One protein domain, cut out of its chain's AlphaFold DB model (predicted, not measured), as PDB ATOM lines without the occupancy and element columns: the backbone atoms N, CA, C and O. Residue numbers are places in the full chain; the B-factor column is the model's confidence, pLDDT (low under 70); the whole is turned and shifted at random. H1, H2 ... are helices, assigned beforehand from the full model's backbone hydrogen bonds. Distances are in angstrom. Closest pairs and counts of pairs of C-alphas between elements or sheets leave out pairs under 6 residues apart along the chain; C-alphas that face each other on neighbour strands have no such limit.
ATOM      1  N   VAL A  40      29.497   6.078 -43.940       86.56
ATOM      2  CA  VAL A  40      28.371   6.638 -44.700       86.56
ATOM      3  C   VAL A  40      27.114   6.836 -43.839       86.56
ATOM      4  O   VAL A  40      26.494   7.887 -43.911       86.56
ATOM      5  N   ASN A  41      26.722   5.862 -43.015       89.12
ATOM      6  CA  ASN A  41      25.544   5.969 -42.150       89.12
ATOM      7  C   ASN A  41      25.714   7.027 -41.064       89.12
ATOM      8  O   ASN A  41      24.752   7.726 -40.774       89.12
ATOM      9  N   GLU A  42      26.905   7.144 -40.481       89.75
ATOM     10  CA  GLU A  42      27.196   8.186 -39.488       89.75
ATOM     11  C   GLU A  42      27.009   9.574 -40.111       89.75
ATOM     12  O   GLU A  42      26.251  10.384 -39.590       89.75
ATOM     13  N   LYS A  43      27.563   9.787 -41.310       90.75
ATOM     14  CA  LYS A  43      27.373  11.028 -42.075       90.75
ATOM     15  C   LYS A  43      25.920  11.290 -42.465       90.75
ATOM     16  O   LYS A  43      25.492  12.438 -42.451       90.75
ATOM     17  N   ILE A  44      25.150  10.252 -42.803       92.00
ATOM     18  CA  ILE A  44      23.710  10.393 -43.084       92.00
ATOM     19  C   ILE A  44      22.967  10.891 -41.841       92.00
ATOM     20  O   ILE A  44      22.121  11.770 -41.967       92.00
ATOM     21  N   ILE A  45      23.267  10.339 -40.661       91.62
ATOM     22  CA  ILE A  45      22.622  10.746 -39.407       91.62
ATOM     23  C   ILE A  45      22.976  12.202 -39.087       91.62
ATOM     24  O   ILE A  45      22.070  13.008 -38.914       91.62
ATOM     25  N   SER A  46      24.260  12.569 -39.125       91.75
ATOM     26  CA  SER A  46      24.686  13.952 -38.867       91.75
ATOM     27  C   SER A  46      24.119  14.953 -39.879       91.75
ATOM     28  O   SER A  46      23.803  16.085 -39.522       91.75
ATOM     29  N   LEU A  47      23.971  14.555 -41.148       92.44
ATOM     30  CA  LEU A  47      23.318  15.387 -42.157       92.44
ATOM     31  C   LEU A  47      21.824  15.566 -41.856       92.44
ATOM     32  O   LEU A  47      21.322  16.674 -41.995       92.44
ATOM     33  N   LEU A  48      21.118  14.512 -41.433       92.19
ATOM     34  CA  LEU A  48      19.701  14.601 -41.060       92.19
ATOM     35  C   LEU A  48      19.475  15.521 -39.868       92.19
ATOM     36  O   LEU A  48      18.626  16.400 -39.951       92.19
ATOM     37  N   GLU A  49      20.254  15.343 -38.802       91.62
ATOM     38  CA  GLU A  49      20.188  16.190 -37.606       91.62
ATOM     39  C   GLU A  49      20.414  17.662 -37.970       91.62
ATOM     40  O   GLU A  49      19.680  18.542 -37.523       91.62
ATOM     41  N   TYR A  50      21.382  17.934 -38.852       91.19
ATOM     42  CA  TYR A  50      21.622  19.287 -39.341       91.19
ATOM     43  C   TYR A  50      20.440  19.840 -40.146       91.19
ATOM     44  O   TYR A  50      20.005  20.960 -39.888       91.19
ATOM     45  N   LEU A  51      19.897  19.072 -41.094       90.81
ATOM     46  CA  LEU A  51      18.757  19.507 -41.907       90.81
ATOM     47  C   LEU A  51      17.506  19.773 -41.061       90.81
ATOM     48  O   LEU A  51      16.787  20.732 -41.333       90.81
ATOM     49  N   GLU A  52      17.271  18.967 -40.024       90.62
ATOM     50  CA  GLU A  52      16.188  19.181 -39.063       90.62
ATOM     51  C   GLU A  52      16.420  20.463 -38.250       90.62
ATOM     52  O   GLU A  52      15.525  21.303 -38.170       90.62
ATOM     53  N   SER A  53      17.639  20.675 -37.740       89.25
ATOM     54  CA  SER A  53      17.988  21.887 -36.984       89.25
ATOM     55  C   SER A  53      17.912  23.174 -37.816       89.25
ATOM     56  O   SER A  53      17.528  24.221 -37.304       89.25
ATOM     57  N   ALA A  54      18.234  23.092 -39.108       87.38
ATOM     58  CA  ALA A  54      18.185  24.215 -40.038       87.38
ATOM     59  C   ALA A  54      16.765  24.498 -40.570       87.38
ATOM     60  O   ALA A  54      16.558  25.506 -41.242       87.38
ATOM     61  N   GLY A  55      15.787  23.624 -40.296       87.75
ATOM     62  CA  GLY A  55      14.401  23.789 -40.741       87.75
ATOM     63  C   GLY A  55      14.175  23.449 -42.217       87.75
ATOM     64  O   GLY A  55      13.437  24.155 -42.905       87.75
ATOM     65  N   TYR A  56      14.811  22.388 -42.727       89.12
ATOM     66  CA  TYR A  56      14.608  21.939 -44.107       89.12
ATOM     67  C   TYR A  56      13.114  21.623 -44.370       89.12
ATOM     68  O   TYR A  56      12.509  20.855 -43.620       89.12
ATOM     69  N   PRO A  57      12.494  22.195 -45.422       81.56
ATOM     70  CA  PRO A  57      11.035  22.193 -45.585       81.56
ATOM     71  C   PRO A  57      10.442  20.856 -46.054       81.56
ATOM     72  O   PRO A  57       9.241  20.635 -45.920       81.56
ATOM     73  N   GLU A  58      11.249  19.974 -46.642       83.31
ATOM     74  CA  GLU A  58      10.788  18.705 -47.209       83.31
ATOM     75  C   GLU A  58      11.151  17.532 -46.286       83.31
ATOM     76  O   GLU A  58      12.229  17.481 -45.701       83.31
ATOM     77  N   ALA A  59      10.248  16.561 -46.133       78.38
ATOM     78  CA  ALA A  59      10.477  15.432 -45.238       78.38
ATOM     79  C   ALA A  59      11.572  14.497 -45.788       78.38
ATOM     80  O   ALA A  59      11.342  13.712 -46.712       78.38
ATOM     81  N   VAL A  60      12.764  14.541 -45.187       86.31
ATOM     82  CA  VAL A  60      13.887  13.655 -45.526       86.31
ATOM     83  C   VAL A  60      14.013  12.559 -44.476       86.31
ATOM     84  O   VAL A  60      13.983  12.815 -43.278       86.31
ATOM     85  N   SER A  61      14.173  11.311 -44.919       87.31
ATOM     86  CA  SER A  61      14.355  10.160 -44.033       87.31
ATOM     87  C   SER A  61      15.726   9.522 -44.241       87.31
ATOM     88  O   SER A  61      16.316   9.593 -45.321       87.31
ATOM     89  N   SER A  62      16.209   8.788 -43.239       86.38
ATOM     90  CA  SER A  62      17.440   7.997 -43.377       86.38
ATOM     91  C   SER A  62      17.367   6.996 -44.528       86.38
ATOM     92  O   SER A  62      18.371   6.752 -45.188       86.38
ATOM     93  N   ARG A  63      16.177   6.462 -44.831       85.75
ATOM     94  CA  ARG A  63      15.961   5.535 -45.948       85.75
ATOM     95  C   ARG A  63      16.127   6.211 -47.306       85.75
ATOM     96  O   ARG A  63      16.717   5.603 -48.195       85.75
ATOM     97  N   THR A  64      15.630   7.434 -47.475       87.56
ATOM     98  CA  THR A  64      15.770   8.171 -48.740       87.56
ATOM     99  C   THR A  64      17.209   8.634 -48.957       87.56
ATOM    100  O   THR A  64      17.701   8.565 -50.078       87.56
ATOM    101  N   LEU A  65      17.932   8.981 -47.889       88.12
ATOM    102  CA  LEU A  65      19.353   9.338 -47.956       88.12
ATOM    103  C   LEU A  65      20.314   8.151 -48.110       88.12
ATOM    104  O   LEU A  65      21.498   8.367 -48.334       88.12
ATOM    105  N   GLN A  66      19.861   6.897 -48.024       87.69
ATOM    106  CA  GLN A  66      20.712   5.750 -48.390       87.69
ATOM    107  C   GLN A  66      20.952   5.672 -49.903       87.69
ATOM    108  O   GLN A  66      21.966   5.137 -50.348       87.69
ATOM    109  N   SER A  67      20.005   6.160 -50.705       87.62
ATOM    110  CA  SER A  67      20.091   6.187 -52.170       87.62
ATOM    111  C   SER A  67      19.224   7.333 -52.705       87.62
ATOM    112  O   SER A  67      18.135   7.088 -53.232       87.62
ATOM    113  N   PRO A  68      19.660   8.592 -52.523       90.19
ATOM    114  CA  PRO A  68      18.840   9.749 -52.853       90.19
ATOM    115  C   PRO A  68      18.708   9.961 -54.362       90.19
ATOM    116  O   PRO A  68      19.576   9.584 -55.157       90.19
ATOM    117  N   SER A  69      17.611  10.606 -54.760       90.06
ATOM    118  CA  SER A  69      17.420  11.052 -56.138       90.06
ATOM    119  C   SER A  69      18.334  12.241 -56.450       90.06
ATOM    120  O   SER A  69      18.748  12.982 -55.558       90.06
ATOM    121  N   SER A  70      18.637  12.452 -57.735       89.75
ATOM    122  CA  SER A  70      19.435  13.610 -58.165       89.75
ATOM    123  C   SER A  70      18.772  14.934 -57.777       89.75
ATOM    124  O   SER A  70      19.449  15.820 -57.267       89.75
ATOM    125  N   GLN A  71      17.447  15.033 -57.911       89.50
ATOM    126  CA  GLN A  71      16.697  16.225 -57.512       89.50
ATOM    127  C   GLN A  71      16.806  16.493 -56.010       89.50
ATOM    128  O   GLN A  71      17.119  17.613 -55.628       89.50
ATOM    129  N   LEU A  72      16.634  15.468 -55.168       91.31
ATOM    130  CA  LEU A  72      16.731  15.622 -53.714       91.31
ATOM    131  C   LEU A  72      18.116  16.131 -53.291       91.31
ATOM    132  O   LEU A  72      18.216  17.031 -52.468       91.31
ATOM    133  N   VAL A  73      19.188  15.594 -53.884       92.88
ATOM    134  CA  VAL A  73      20.557  16.055 -53.595       92.88
ATOM    135  C   VAL A  73      20.749  17.517 -53.991       92.88
ATOM    136  O   VAL A  73      21.353  18.270 -53.229       92.88
ATOM    137  N   MET A  74      20.224  17.927 -55.148       92.31
ATOM    138  CA  MET A  74      20.292  19.322 -55.586       92.31
ATOM    139  C   MET A  74      19.504  20.242 -54.653       92.31
ATOM    140  O   MET A  74      20.038  21.267 -54.254       92.31
ATOM    141  N   HIS A  75      18.294  19.858 -54.238       91.75
ATOM    142  CA  HIS A  75      17.487  20.647 -53.302       91.75
ATOM    143  C   HIS A  75      18.142  20.785 -51.924       91.75
ATOM    144  O   HIS A  75      18.166  21.884 -51.370       91.75
ATOM    145  N   ILE A  76      18.724  19.703 -51.397       93.31
ATOM    146  CA  ILE A  76      19.489  19.736 -50.144       93.31
ATOM    147  C   ILE A  76      20.687  20.677 -50.283       93.31
ATOM    148  O   ILE A  76      20.886  21.547 -49.440       93.31
ATOM    149  N   PHE A  77      21.470  20.540 -51.357       93.44
ATOM    150  CA  PHE A  77      22.628  21.399 -51.597       93.44
ATOM    151  C   PHE A  77      22.234  22.872 -51.735       93.44
ATOM    152  O   PHE A  77      22.829  23.730 -51.091       93.44
ATOM    153  N   GLU A  78      21.208  23.161 -52.533       92.94
ATOM    154  CA  GLU A  78      20.690  24.510 -52.729       92.94
ATOM    155  C   GLU A  78      20.250  25.134 -51.410       92.94
ATOM    156  O   GLU A  78      20.619  26.266 -51.117       92.94
ATOM    157  N   PHE A  79      19.506  24.385 -50.596       92.56
ATOM    158  CA  PHE A  79      19.097  24.830 -49.273       92.56
ATOM    159  C   PHE A  79      20.303  25.173 -48.398       92.56
ATOM    160  O   PHE A  79      20.354  26.269 -47.848       92.56
ATOM    161  N   MET A  80      21.298  24.287 -48.319       91.69
ATOM    162  CA  MET A  80      22.493  24.509 -47.500       91.69
ATOM    163  C   MET A  80      23.296  25.736 -47.944       91.69
ATOM    164  O   MET A  80      23.814  26.463 -47.101       91.69
ATOM    165  N   VAL A  81      23.401  25.981 -49.253       91.25
ATOM    166  CA  VAL A  81      24.072  27.179 -49.778       91.25
ATOM    167  C   VAL A  81      23.224  28.429 -49.529       91.25
ATOM    168  O   VAL A  81      23.777  29.454 -49.138       91.25
ATOM    169  N   ARG A  82      21.892  28.340 -49.656       90.38
ATOM    170  CA  ARG A  82      20.962  29.449 -49.380       90.38
ATOM    171  C   ARG A  82      20.988  29.942 -47.937       90.38
ATOM    172  O   ARG A  82      20.717  31.115 -47.705       90.38
ATOM    173  N   LEU A  83      21.349  29.083 -46.983       87.00
ATOM    174  CA  LEU A  83      21.568  29.502 -45.593       87.00
ATOM    175  C   LEU A  83      22.705  30.527 -45.461       87.00
ATOM    176  O   LEU A  83      22.704  31.311 -44.519       87.00
ATOM    177  N   ARG A  84      23.660  30.537 -46.398       83.88
ATOM    178  CA  ARG A  84      24.773  31.497 -46.428       83.88
ATOM    179  C   ARG A  84      24.556  32.624 -47.423       83.88
ATOM    180  O   ARG A  84      24.870  33.770 -47.128       83.88
ATOM    181  N   ASP A  85      24.054  32.282 -48.604       85.50
ATOM    182  CA  ASP A  85      23.764  33.220 -49.680       85.50
ATOM    183  C   ASP A  85      22.286  33.117 -50.072       85.50
ATOM    184  O   ASP A  85      21.917  32.269 -50.893       85.50
ATOM    185  N   PRO A  86      21.426  33.996 -49.530       85.56
ATOM    186  CA  PRO A  86      19.995  33.985 -49.817       85.56
ATOM    187  C   PRO A  86      19.645  34.154 -51.302       85.56
ATOM    188  O   PRO A  86      18.526  33.831 -51.699       85.56
ATOM    189  N   SER A  87      20.568  34.664 -52.126       84.44
ATOM    190  CA  SER A  87      20.358  34.875 -53.562       84.44
ATOM    191  C   SER A  87      20.660  33.639 -54.419       84.44
ATOM    192  O   SER A  87      20.373  33.628 -55.619       84.44
ATOM    193  N   PHE A  88      21.214  32.582 -53.819       88.38
ATOM    194  CA  PHE A  88      21.627  31.390 -54.544       88.38
ATOM    195  C   PHE A  88      20.436  30.566 -55.052       88.38
ATOM    196  O   PHE A  88      19.509  30.241 -54.310       88.38
ATOM    197  N   CYS A  89      20.492  30.159 -56.322       88.25
ATOM    198  CA  CYS A  89      19.497  29.295 -56.951       88.25
ATOM    199  C   CYS A  89      20.167  28.361 -57.964       88.25
ATOM    200  O   CYS A  89      21.054  28.770 -58.720       88.25
ATOM    201  N   ILE A  90      19.740  27.097 -57.996       88.50
ATOM    202  CA  ILE A  90      20.237  26.125 -58.972       88.50
ATOM    203  C   ILE A  90      19.446  26.264 -60.284       88.50
ATOM    204  O   ILE A  90      18.214  26.243 -60.267       88.50
ATOM    205  N   PRO A  91      20.118  26.348 -61.449       87.62
ATOM    206  CA  PRO A  91      19.438  26.371 -62.739       87.62
ATOM    207  C   PRO A  91      18.579  25.112 -62.970       87.62
ATOM    208  O   PRO A  91      19.034  24.005 -62.683       87.62
ATOM    209  N   PRO A  92      17.389  25.221 -63.590       82.19
ATOM    210  CA  PRO A  92      16.498  24.072 -63.803       82.19
ATOM    211  C   PRO A  92      17.043  23.057 -64.820       82.19
ATOM    212  O   PRO A  92      16.626  21.899 -64.853       82.19
ATOM    213  N   ALA A  93      17.979  23.472 -65.678       87.62
ATOM    214  CA  ALA A  93      18.601  22.589 -66.653       87.62
ATOM    215  C   ALA A  93      19.612  21.659 -65.965       87.62
ATOM    216  O   ALA A  93      20.615  22.126 -65.434       87.62
ATOM    217  N   LYS A  94      19.397  20.339 -66.049       82.62
ATOM    218  CA  LYS A  94      20.222  19.309 -65.379       82.62
ATOM    219  C   LYS A  94      21.733  19.521 -65.545       82.62
ATOM    220  O   LYS A  94      22.477  19.489 -64.574       82.62
ATOM    221  N   ILE A  95      22.180  19.763 -66.777       84.62
ATOM    222  CA  ILE A  95      23.601  19.956 -67.106       84.62
ATOM    223  C   ILE A  95      24.157  21.203 -66.406       84.62
ATOM    224  O   ILE A  95      25.248  21.145 -65.848       84.62
ATOM    225  N   ALA A  96      23.390  22.296 -66.397       87.69
ATOM    226  CA  ALA A  96      23.765  23.539 -65.734       87.69
ATOM    227  C   ALA A  96      23.699  23.421 -64.202       87.69
ATOM    228  O   ALA A  96      24.513  24.031 -63.517       87.69
ATOM    229  N   ALA A  97      22.782  22.613 -63.660       89.12
ATOM    230  CA  ALA A  97      22.711  22.312 -62.232       89.12
ATOM    231  C   ALA A  97      23.964  21.571 -61.744       89.12
ATOM    232  O   ALA A  97      24.548  21.941 -60.729       89.12
ATOM    233  N   GLU A  98      24.413  20.560 -62.493       91.25
ATOM    234  CA  GLU A  98      25.645  19.816 -62.196       91.25
ATOM    235  C   GLU A  98      26.885  20.722 -62.241       91.25
ATOM    236  O   GLU A  98      27.746  20.646 -61.361       91.25
ATOM    237  N   ASP A  99      26.966  21.604 -63.242       90.25
ATOM    238  CA  ASP A  99      28.078  22.548 -63.374       90.25
ATOM    239  C   ASP A  99      28.041  23.620 -62.271       90.25
ATOM    240  O   ASP A  99      29.088  23.950 -61.707       90.25
ATOM    241  N   CYS A 100      26.848  24.101 -61.901       91.12
ATOM    242  CA  CYS A 100      26.633  25.002 -60.768       91.12
ATOM    243  C   CYS A 100      27.106  24.358 -59.459       91.12
ATOM    244  O   CYS A 100      27.929  24.938 -58.759       91.12
ATOM    245  N   PHE A 101      26.703  23.113 -59.183       91.81
ATOM    246  CA  PHE A 101      27.135  22.358 -58.004       91.81
ATOM    247  C   PHE A 101      28.670  22.289 -57.894       91.81
ATOM    248  O   PHE A 101      29.246  22.615 -56.855       91.81
ATOM    249  N   LEU A 102      29.356  21.917 -58.982       91.94
ATOM    250  CA  LEU A 102      30.824  21.853 -59.017       91.94
ATOM    251  C   LEU A 102      31.488  23.227 -58.904       91.94
ATOM    252  O   LEU A 102      32.569  23.343 -58.326       91.94
ATOM    253  N   SER A 103      30.906  24.254 -59.522       90.81
ATOM    254  CA  SER A 103      31.425  25.620 -59.451       90.81
ATOM    255  C   SER A 103      31.332  26.155 -58.030       90.81
ATOM    256  O   SER A 103      32.337  26.604 -57.489       90.81
ATOM    257  N   THR A 104      30.171  26.021 -57.394       91.88
ATOM    258  CA  THR A 104      29.937  26.483 -56.026       91.88
ATOM    259  C   THR A 104      30.847  25.768 -55.032       91.88
ATOM    260  O   THR A 104      31.490  26.431 -54.225       91.88
ATOM    261  N   LEU A 105      31.012  24.442 -55.130       90.88
ATOM    262  CA  LEU A 105      31.964  23.723 -54.274       90.88
ATOM    263  C   LEU A 105      33.406  24.229 -54.433       90.88
ATOM    264  O   LEU A 105      34.119  24.359 -53.439       90.88
ATOM    265  N   ARG A 106      33.839  24.543 -55.661       90.44
ATOM    266  CA  ARG A 106      35.175  25.110 -55.912       90.44
ATOM    267  C   ARG A 106      35.320  26.511 -55.328       90.44
ATOM    268  O   ARG A 106      36.337  26.782 -54.700       90.44
ATOM    269  N   THR A 107      34.315  27.368 -55.494       89.38
ATOM    270  CA  THR A 107      34.300  28.724 -54.922       89.38
ATOM    271  C   THR A 107      34.366  28.693 -53.398       89.38
ATOM    272  O   THR A 107      35.076  29.495 -52.802       89.38
ATOM    273  N   LEU A 108      33.689  27.731 -52.767       88.00
ATOM    274  CA  LEU A 108      33.724  27.533 -51.316       88.00
ATOM    275  C   LEU A 108      35.031  26.878 -50.823       88.00
ATOM    276  O   LEU A 108      35.240  26.766 -49.621       88.00
ATOM    277  N   GLY A 109      35.923  26.447 -51.722       88.56
ATOM    278  CA  GLY A 109      37.226  25.883 -51.359       88.56
ATOM    279  C   GLY A 109      37.230  24.378 -51.076       88.56
ATOM    280  O   GLY A 109      38.161  23.881 -50.436       88.56
ATOM    281  N   TYR A 110      36.235  23.628 -51.561       89.81
ATOM    282  CA  TYR A 110      36.203  22.172 -51.419       89.81
ATOM    283  C   TYR A 110      37.425  21.522 -52.086       89.81
ATOM    284  O   TYR A 110      37.652  21.660 -53.289       89.81
ATOM    285  N   ARG A 111      38.209  20.772 -51.302       84.12
ATOM    286  CA  ARG A 111      39.468  20.142 -51.753       84.12
ATOM    287  C   ARG A 111      39.312  18.707 -52.260       84.12
ATOM    288  O   ARG A 111      40.289  18.107 -52.700       84.12
ATOM    289  N   GLY A 112      38.118  18.126 -52.164       81.75
ATOM    290  CA  GLY A 112      37.869  16.762 -52.625       81.75
ATOM    291  C   GLY A 112      37.708  16.678 -54.143       81.75
ATOM    292  O   GLY A 112      37.247  17.609 -54.800       81.75
ATOM    293  N   THR A 113      38.041  15.525 -54.720       81.88
ATOM    294  CA  THR A 113      37.816  15.266 -56.146       81.88
ATOM    295  C   THR A 113      36.341  14.952 -56.394       81.88
ATOM    296  O   THR A 113      35.839  13.933 -55.917       81.88
ATOM    297  N   MET A 114      35.658  15.804 -57.159       87.00
ATOM    298  CA  MET A 114      34.280  15.592 -57.607       87.00
ATOM    299  C   MET A 114      34.191  15.747 -59.122       87.00
ATOM    300  O   MET A 114      34.751  16.679 -59.694       87.00
ATOM    301  N   SER A 115      33.489  14.820 -59.771       89.06
ATOM    302  CA  SER A 115      33.285  14.803 -61.220       89.06
ATOM    303  C   SER A 115      31.799  14.848 -61.568       89.06
ATOM    304  O   SER A 115      30.938  14.448 -60.782       89.06
ATOM    305  N   LYS A 116      31.495  15.281 -62.797       87.88
ATOM    306  CA  LYS A 116      30.122  15.369 -63.317       87.88
ATOM    307  C   LYS A 116      29.382  14.025 -63.293       87.88
ATOM    308  O   LYS A 116      28.195  13.974 -62.985       87.88
ATOM    309  N   SER A 117      30.092  12.919 -63.534       88.38
ATOM    310  CA  SER A 117      29.511  11.569 -63.508       88.38
ATOM    311  C   SER A 117      28.955  11.182 -62.135       88.38
ATOM    312  O   SER A 117      27.888  10.577 -62.067       88.38
ATOM    313  N   LEU A 118      29.630  11.571 -61.048       88.88
ATOM    314  CA  LEU A 118      29.171  11.297 -59.683       88.88
ATOM    315  C   LEU A 118      27.889  12.075 -59.357       88.88
ATOM    316  O   LEU A 118      27.014  11.559 -58.671       88.88
ATOM    317  N   ILE A 119      27.757  13.292 -59.887       88.62
ATOM    318  CA  ILE A 119      26.626  14.188 -59.616       88.62
ATOM    319  C   ILE A 119      25.404  13.831 -60.468       88.62
ATOM    320  O   ILE A 119      24.275  13.966 -60.002       88.62
ATOM    321  N   SER A 120      25.604  13.311 -61.683       88.38
ATOM    322  CA  SER A 120      24.495  12.849 -62.530       88.38
ATOM    323  C   SER A 120      23.744  11.660 -61.914       88.38
ATOM    324  O   SER A 120      22.541  11.504 -62.141       88.38
ATOM    325  N   THR A 121      24.426  10.816 -61.128       89.62
ATOM    326  CA  THR A 121      23.829   9.668 -60.421       89.62
ATOM    327  C   THR A 121      24.268   9.626 -58.955       89.62
ATOM    328  O   THR A 121      24.989   8.707 -58.553       89.62
ATOM    329  N   PRO A 122      23.836  10.590 -58.126       89.69
ATOM    330  CA  PRO A 122      24.427  10.787 -56.811       89.69
ATOM    331  C   PRO A 122      24.025   9.700 -55.813       89.69
ATOM    332  O   PRO A 122      24.785   9.418 -54.900       89.69
ATOM    333  N   GLY A 123      22.888   9.026 -56.009       88.12
ATOM    334  CA  GLY A 123      22.463   7.890 -55.186       88.12
ATOM    335  C   GLY A 123      23.098   6.543 -55.549       88.12
ATOM    336  O   GLY A 123      22.761   5.534 -54.934       88.12
ATOM    337  N   ALA A 124      23.987   6.480 -56.549       88.31
ATOM    338  CA  ALA A 124      24.641   5.225 -56.914       88.31
ATOM    339  C   ALA A 124      25.600   4.765 -55.804       88.31
ATOM    340  O   ALA A 124      26.311   5.575 -55.219       88.31
ATOM    341  N   MET A 125      25.688   3.453 -55.561       86.88
ATOM    342  CA  MET A 125      26.476   2.857 -54.464       86.88
ATOM    343  C   MET A 125      27.929   3.361 -54.372       86.88
ATOM    344  O   MET A 125      28.467   3.493 -53.278       86.88
ATOM    345  N   HIS A 126      28.563   3.632 -55.516       86.25
ATOM    346  CA  HIS A 126      29.940   4.125 -55.592       86.25
ATOM    347  C   HIS A 126      30.034   5.653 -55.673       86.25
ATOM    348  O   HIS A 126      31.101   6.192 -55.423       86.25
ATOM    349  N   ALA A 127      28.950   6.353 -56.017       90.62
ATOM    350  CA  ALA A 127      28.932   7.810 -56.131       90.62
ATOM    351  C   ALA A 127      28.502   8.487 -54.827       90.62
ATOM    352  O   ALA A 127      29.088   9.493 -54.425       90.62
ATOM    353  N   TRP A 128      27.530   7.892 -54.135       91.38
ATOM    354  CA  TRP A 128      26.946   8.448 -52.925       91.38
ATOM    355  C   TRP A 128      27.965   8.749 -51.826       91.38
ATOM    356  O   TRP A 128      27.904   9.847 -51.284       91.38
ATOM    357  N   PRO A 129      28.966   7.893 -51.532       90.81
ATOM    358  CA  PRO A 129      29.978   8.224 -50.527       90.81
ATOM    359  C   PRO A 129      30.765   9.506 -50.840       90.81
ATOM    360  O   PRO A 129      31.112  10.245 -49.920       90.81
ATOM    361  N   HIS A 130      31.021   9.797 -52.120       91.56
ATOM    362  CA  HIS A 130      31.721  11.014 -52.543       91.56
ATOM    363  C   HIS A 130      30.821  12.247 -52.432       91.56
ATOM    364  O   HIS A 130      31.234  13.263 -51.874       91.56
ATOM    365  N   VAL A 131      29.579  12.143 -52.914       92.50
ATOM    366  CA  VAL A 131      28.590  13.229 -52.846       92.50
ATOM    367  C   VAL A 131      28.253  13.561 -51.393       92.50
ATOM    368  O   VAL A 131      28.289  14.722 -51.000       92.50
ATOM    369  N   LEU A 132      27.995  12.541 -50.573       92.31
ATOM    370  CA  LEU A 132      27.755  12.695 -49.145       92.31
ATOM    371  C   LEU A 132      28.968  13.301 -48.440       92.31
ATOM    372  O   LEU A 132      28.794  14.123 -47.553       92.31
ATOM    373  N   GLY A 133      30.189  12.938 -48.841       91.81
ATOM    374  CA  GLY A 133      31.405  13.570 -48.333       91.81
ATOM    375  C   GLY A 133      31.454  15.077 -48.603       91.81
ATOM    376  O   GLY A 133      31.833  15.832 -47.712       91.81
ATOM    377  N   ALA A 134      31.021  15.516 -49.787       92.94
ATOM    378  CA  ALA A 134      30.941  16.936 -50.123       92.94
ATOM    379  C   ALA A 134      29.852  17.671 -49.320       92.94
ATOM    380  O   ALA A 134      30.104  18.764 -48.818       92.94
ATOM    381  N   LEU A 135      28.670  17.064 -49.150       93.31
ATOM    382  CA  LEU A 135      27.588  17.631 -48.329       93.31
ATOM    383  C   LEU A 135      27.968  17.702 -46.843       93.31
ATOM    384  O   LEU A 135      27.713  18.700 -46.181       93.31
ATOM    385  N   ASP A 136      28.611  16.659 -46.325       92.88
ATOM    386  CA  ASP A 136      29.100  16.591 -44.948       92.88
ATOM    387  C   ASP A 136      30.187  17.641 -44.675       92.88
ATOM    388  O   ASP A 136      30.170  18.295 -43.633       92.88
ATOM    389  N   TRP A 137      31.086  17.869 -45.639       92.81
ATOM    390  CA  TRP A 137      32.037  18.977 -45.572       92.81
ATOM    391  C   TRP A 137      31.326  20.335 -45.574       92.81
ATOM    392  O   TRP A 137      31.634  21.170 -44.730       92.81
ATOM    393  N   LEU A 138      30.345  20.547 -46.459       91.50
ATOM    394  CA  LEU A 138      29.597  21.807 -46.526       91.50
ATOM    395  C   LEU A 138      28.868  22.102 -45.207       91.50
ATOM    396  O   LEU A 138      28.875  23.238 -44.738       91.50
ATOM    397  N   ARG A 139      28.278  21.071 -44.592       91.81
ATOM    398  CA  ARG A 139      27.673  21.139 -43.256       91.81
ATOM    399  C   ARG A 139      28.698  21.575 -42.211       91.81
ATOM    400  O   ARG A 139      28.434  22.517 -41.470       91.81
ATOM    401  N   ALA A 140      29.843  20.894 -42.150       89.19
ATOM    402  CA  ALA A 140      30.897  21.194 -41.181       89.19
ATOM    403  C   ALA A 140      31.434  22.620 -41.353       89.19
ATOM    404  O   ALA A 140      31.594  23.341 -40.373       89.19
ATOM    405  N   GLU A 141      31.626  23.055 -42.597       88.12
ATOM    406  CA  GLU A 141      32.026  24.420 -42.920       88.12
ATOM    407  C   GLU A 141      30.965  25.435 -42.465       88.12
ATOM    408  O   GLU A 141      31.305  26.564 -42.136       88.12
ATOM    409  N   SER A 142      29.669  25.086 -42.479       85.94
ATOM    410  CA  SER A 142      28.604  26.029 -42.089       85.94
ATOM    411  C   SER A 142      28.602  26.218 -40.581       85.94
ATOM    412  O   SER A 142      28.559  27.344 -40.105       85.94
ATOM    413  N   GLN A 143      28.760  25.120 -39.845       82.44
ATOM    414  CA  GLN A 143      28.861  25.143 -38.387       82.44
ATOM    415  C   GLN A 143      30.151  25.825 -37.907       82.44
ATOM    416  O   GLN A 143      30.141  26.514 -36.894       82.44
ATOM    417  N   ALA A 144      31.260  25.684 -38.641       79.00
ATOM    418  CA  ALA A 144      32.512  26.359 -38.306       79.00
ATOM    419  C   ALA A 144      32.409  27.888 -38.423       79.00
ATOM    420  O   ALA A 144      33.013  28.602 -37.626       79.00
ATOM    421  N   VAL A 145      31.644  28.399 -39.395       66.94
ATOM    422  CA  VAL A 145      31.401  29.842 -39.537       66.94
ATOM    423  C   VAL A 145      30.565  30.372 -38.376       66.94
ATOM    424  O   VAL A 145      30.904  31.427 -37.847       66.94
ATOM    425  N   ASP A 146      29.549  29.636 -37.926       62.78
ATOM    426  CA  ASP A 146      28.754  30.031 -36.757       62.78
ATOM    427  C   ASP A 146      29.630  30.122 -35.497       62.78
ATOM    428  O   ASP A 146      29.621  31.141 -34.807       62.78
ATOM    429  N   GLU A 147      30.484  29.123 -35.254       60.22
ATOM    430  CA  GLU A 147      31.443  29.133 -34.140       60.22
ATOM    431  C   GLU A 147      32.509  30.226 -34.283       60.22
ATOM    432  O   GLU A 147      32.967  30.777 -33.283       60.22
ATOM    433  N   ALA A 148      32.909  30.580 -35.507       55.19
ATOM    434  CA  ALA A 148      33.848  31.668 -35.760       55.19
ATOM    435  C   ALA A 148      33.204  33.048 -35.572       55.19
ATOM    436  O   ALA A 148      33.871  33.943 -35.071       55.19
ATOM    437  N   ILE A 149      31.924  33.232 -35.911       54.66
ATOM    438  CA  ILE A 149      31.172  34.464 -35.627       54.66
ATOM    439  C   ILE A 149      30.940  34.587 -34.120       54.66
ATOM    440  O   ILE A 149      31.133  35.662 -33.554       54.66
ATOM    441  N   VAL A 150      30.606  33.486 -33.445       52.53
ATOM    442  CA  VAL A 150      30.485  33.426 -31.981       52.53
ATOM    443  C   VAL A 150      31.842  33.686 -31.321       52.53
ATOM    444  O   VAL A 150      31.944  34.500 -30.413       52.53
ATOM    445  N   SER A 151      32.925  33.107 -31.830       46.34
ATOM    446  CA  SER A 151      34.273  33.356 -31.314       46.34
ATOM    447  C   SER A 151      34.780  34.754 -31.654       46.34
ATOM    448  O   SER A 151      35.488  35.315 -30.841       46.34
ATOM    449  N   GLN A 152      34.407  35.367 -32.782       41.34
ATOM    450  CA  GLN A 152      34.740  36.768 -33.098       41.34
ATOM    451  C   GLN A 152      33.882  37.770 -32.320       41.34
ATOM    452  O   GLN A 152      34.320  38.890 -32.084       41.34
ATOM    453  N   THR A 153      32.687  37.375 -31.880       44.06
ATOM    454  CA  THR A 153      31.877  38.169 -30.943       44.06
ATOM    455  C   THR A 153      32.287  37.950 -29.484       44.06
ATOM    456  O   THR A 153      32.018  38.812 -28.650       44.06
ATOM    457  N   ILE A 154      32.992  36.854 -29.177       43.34
ATOM    458  CA  ILE A 154      33.547  36.544 -27.848       43.34
ATOM    459  C   ILE A 154      35.043  36.905 -27.733       43.34
ATOM    460  O   ILE A 154      35.536  37.090 -26.619       43.34
ATOM    461  N   PHE A 155      35.775  37.096 -28.839       37.41
ATOM    462  CA  PHE A 155      37.157  37.574 -28.799       37.41
ATOM    463  C   PHE A 155      37.175  39.077 -28.538       37.41
ATOM    464  O   PHE A 155      36.928  39.926 -29.392       37.41
TER     465      PHE A 155
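This is residues 40 to 155 of the 222 residues of an uncharacterized protein of Dibothriocephalus latus (UniProt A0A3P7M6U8). A compact helical body has H2 and the first part of H5 running side by side through it, with H1 crossing on one side of this pair and H3 on the other. The short H4 sits at the end where H2 and H5 begin, while residues 146 to 155, of which 146 to 154 belong to H5, stick out from the body as an arm. The printed part has 116 residues with five named helices, in the order H1, H2, H3, H4, H5, and no named strand; the class is all helix. The whole is compact, with a radius of gyration of the C-alphas of 14.1 A, and elongated, spanning 44 by 28 by 26 A.

H1 is residues 40 to 53, 20.0 A from first to last C-alpha, and begins at C-alpha 40 at (28.371, 6.638, -44.700). H2 is residues 70 to 82, 18.2 A long, from C-alpha 70 at (19.435, 13.610, -58.165). H3 is residues 94 to 107, 19.9 A long. H4 is residues 116 to 120, 6.2 A long. H5, the longest helix, is residues 128 to 154, 38.2 A long, and ends at C-alpha 154 at (33.547, 36.544, -27.848).

H5 is the hub, touching H1, H2 and H4. With residues 129 to 139 alone it touches H1, at a steep tilt of 46 degrees, the same way; the closest C-alphas, of Val 40 and Pro 129, are 6.2 A apart. H2 and H5 only just touch, with 3 pairs of C-alphas within 8 A, the closest those of Phe 77 and Leu 135 at 7.0 A; they run the same way at a shallow tilt of 12 degrees. H4 touches H5 at residues 128 to 131 alone, with the closest C-alphas, of Ile 119 and Val 131, 7.1 A apart. H4 also touches H3, where the closest C-alphas, of Glu 98 and Ile 119, are 6.3 A apart. H2 and H3 only just touch, with 3 pairs of C-alphas within 8 A, the closest those of Met 74 and Ala 97 at 7.7 A, at a steep tilt of 38 degrees, the same way. H1 and H2 are near each other, and H1 and H3 are apart. In H1, H2, H3, H4 and H5 every O i to N i+4 pair is within hydrogen-bond range.

The C-alphas farthest apart, of Ala 93 and Phe 155, are 44.7 A from each other. Without residues 146 to 155, which stand free, the body spans 31 by 28 by 26 A. The links from H1 to H2, 16 residues, and from H2 to H3, 11 residues, are long. The printed part has no cut. Mean pLDDT of the printed part is 85.3, with residues 145 to 155 under 70.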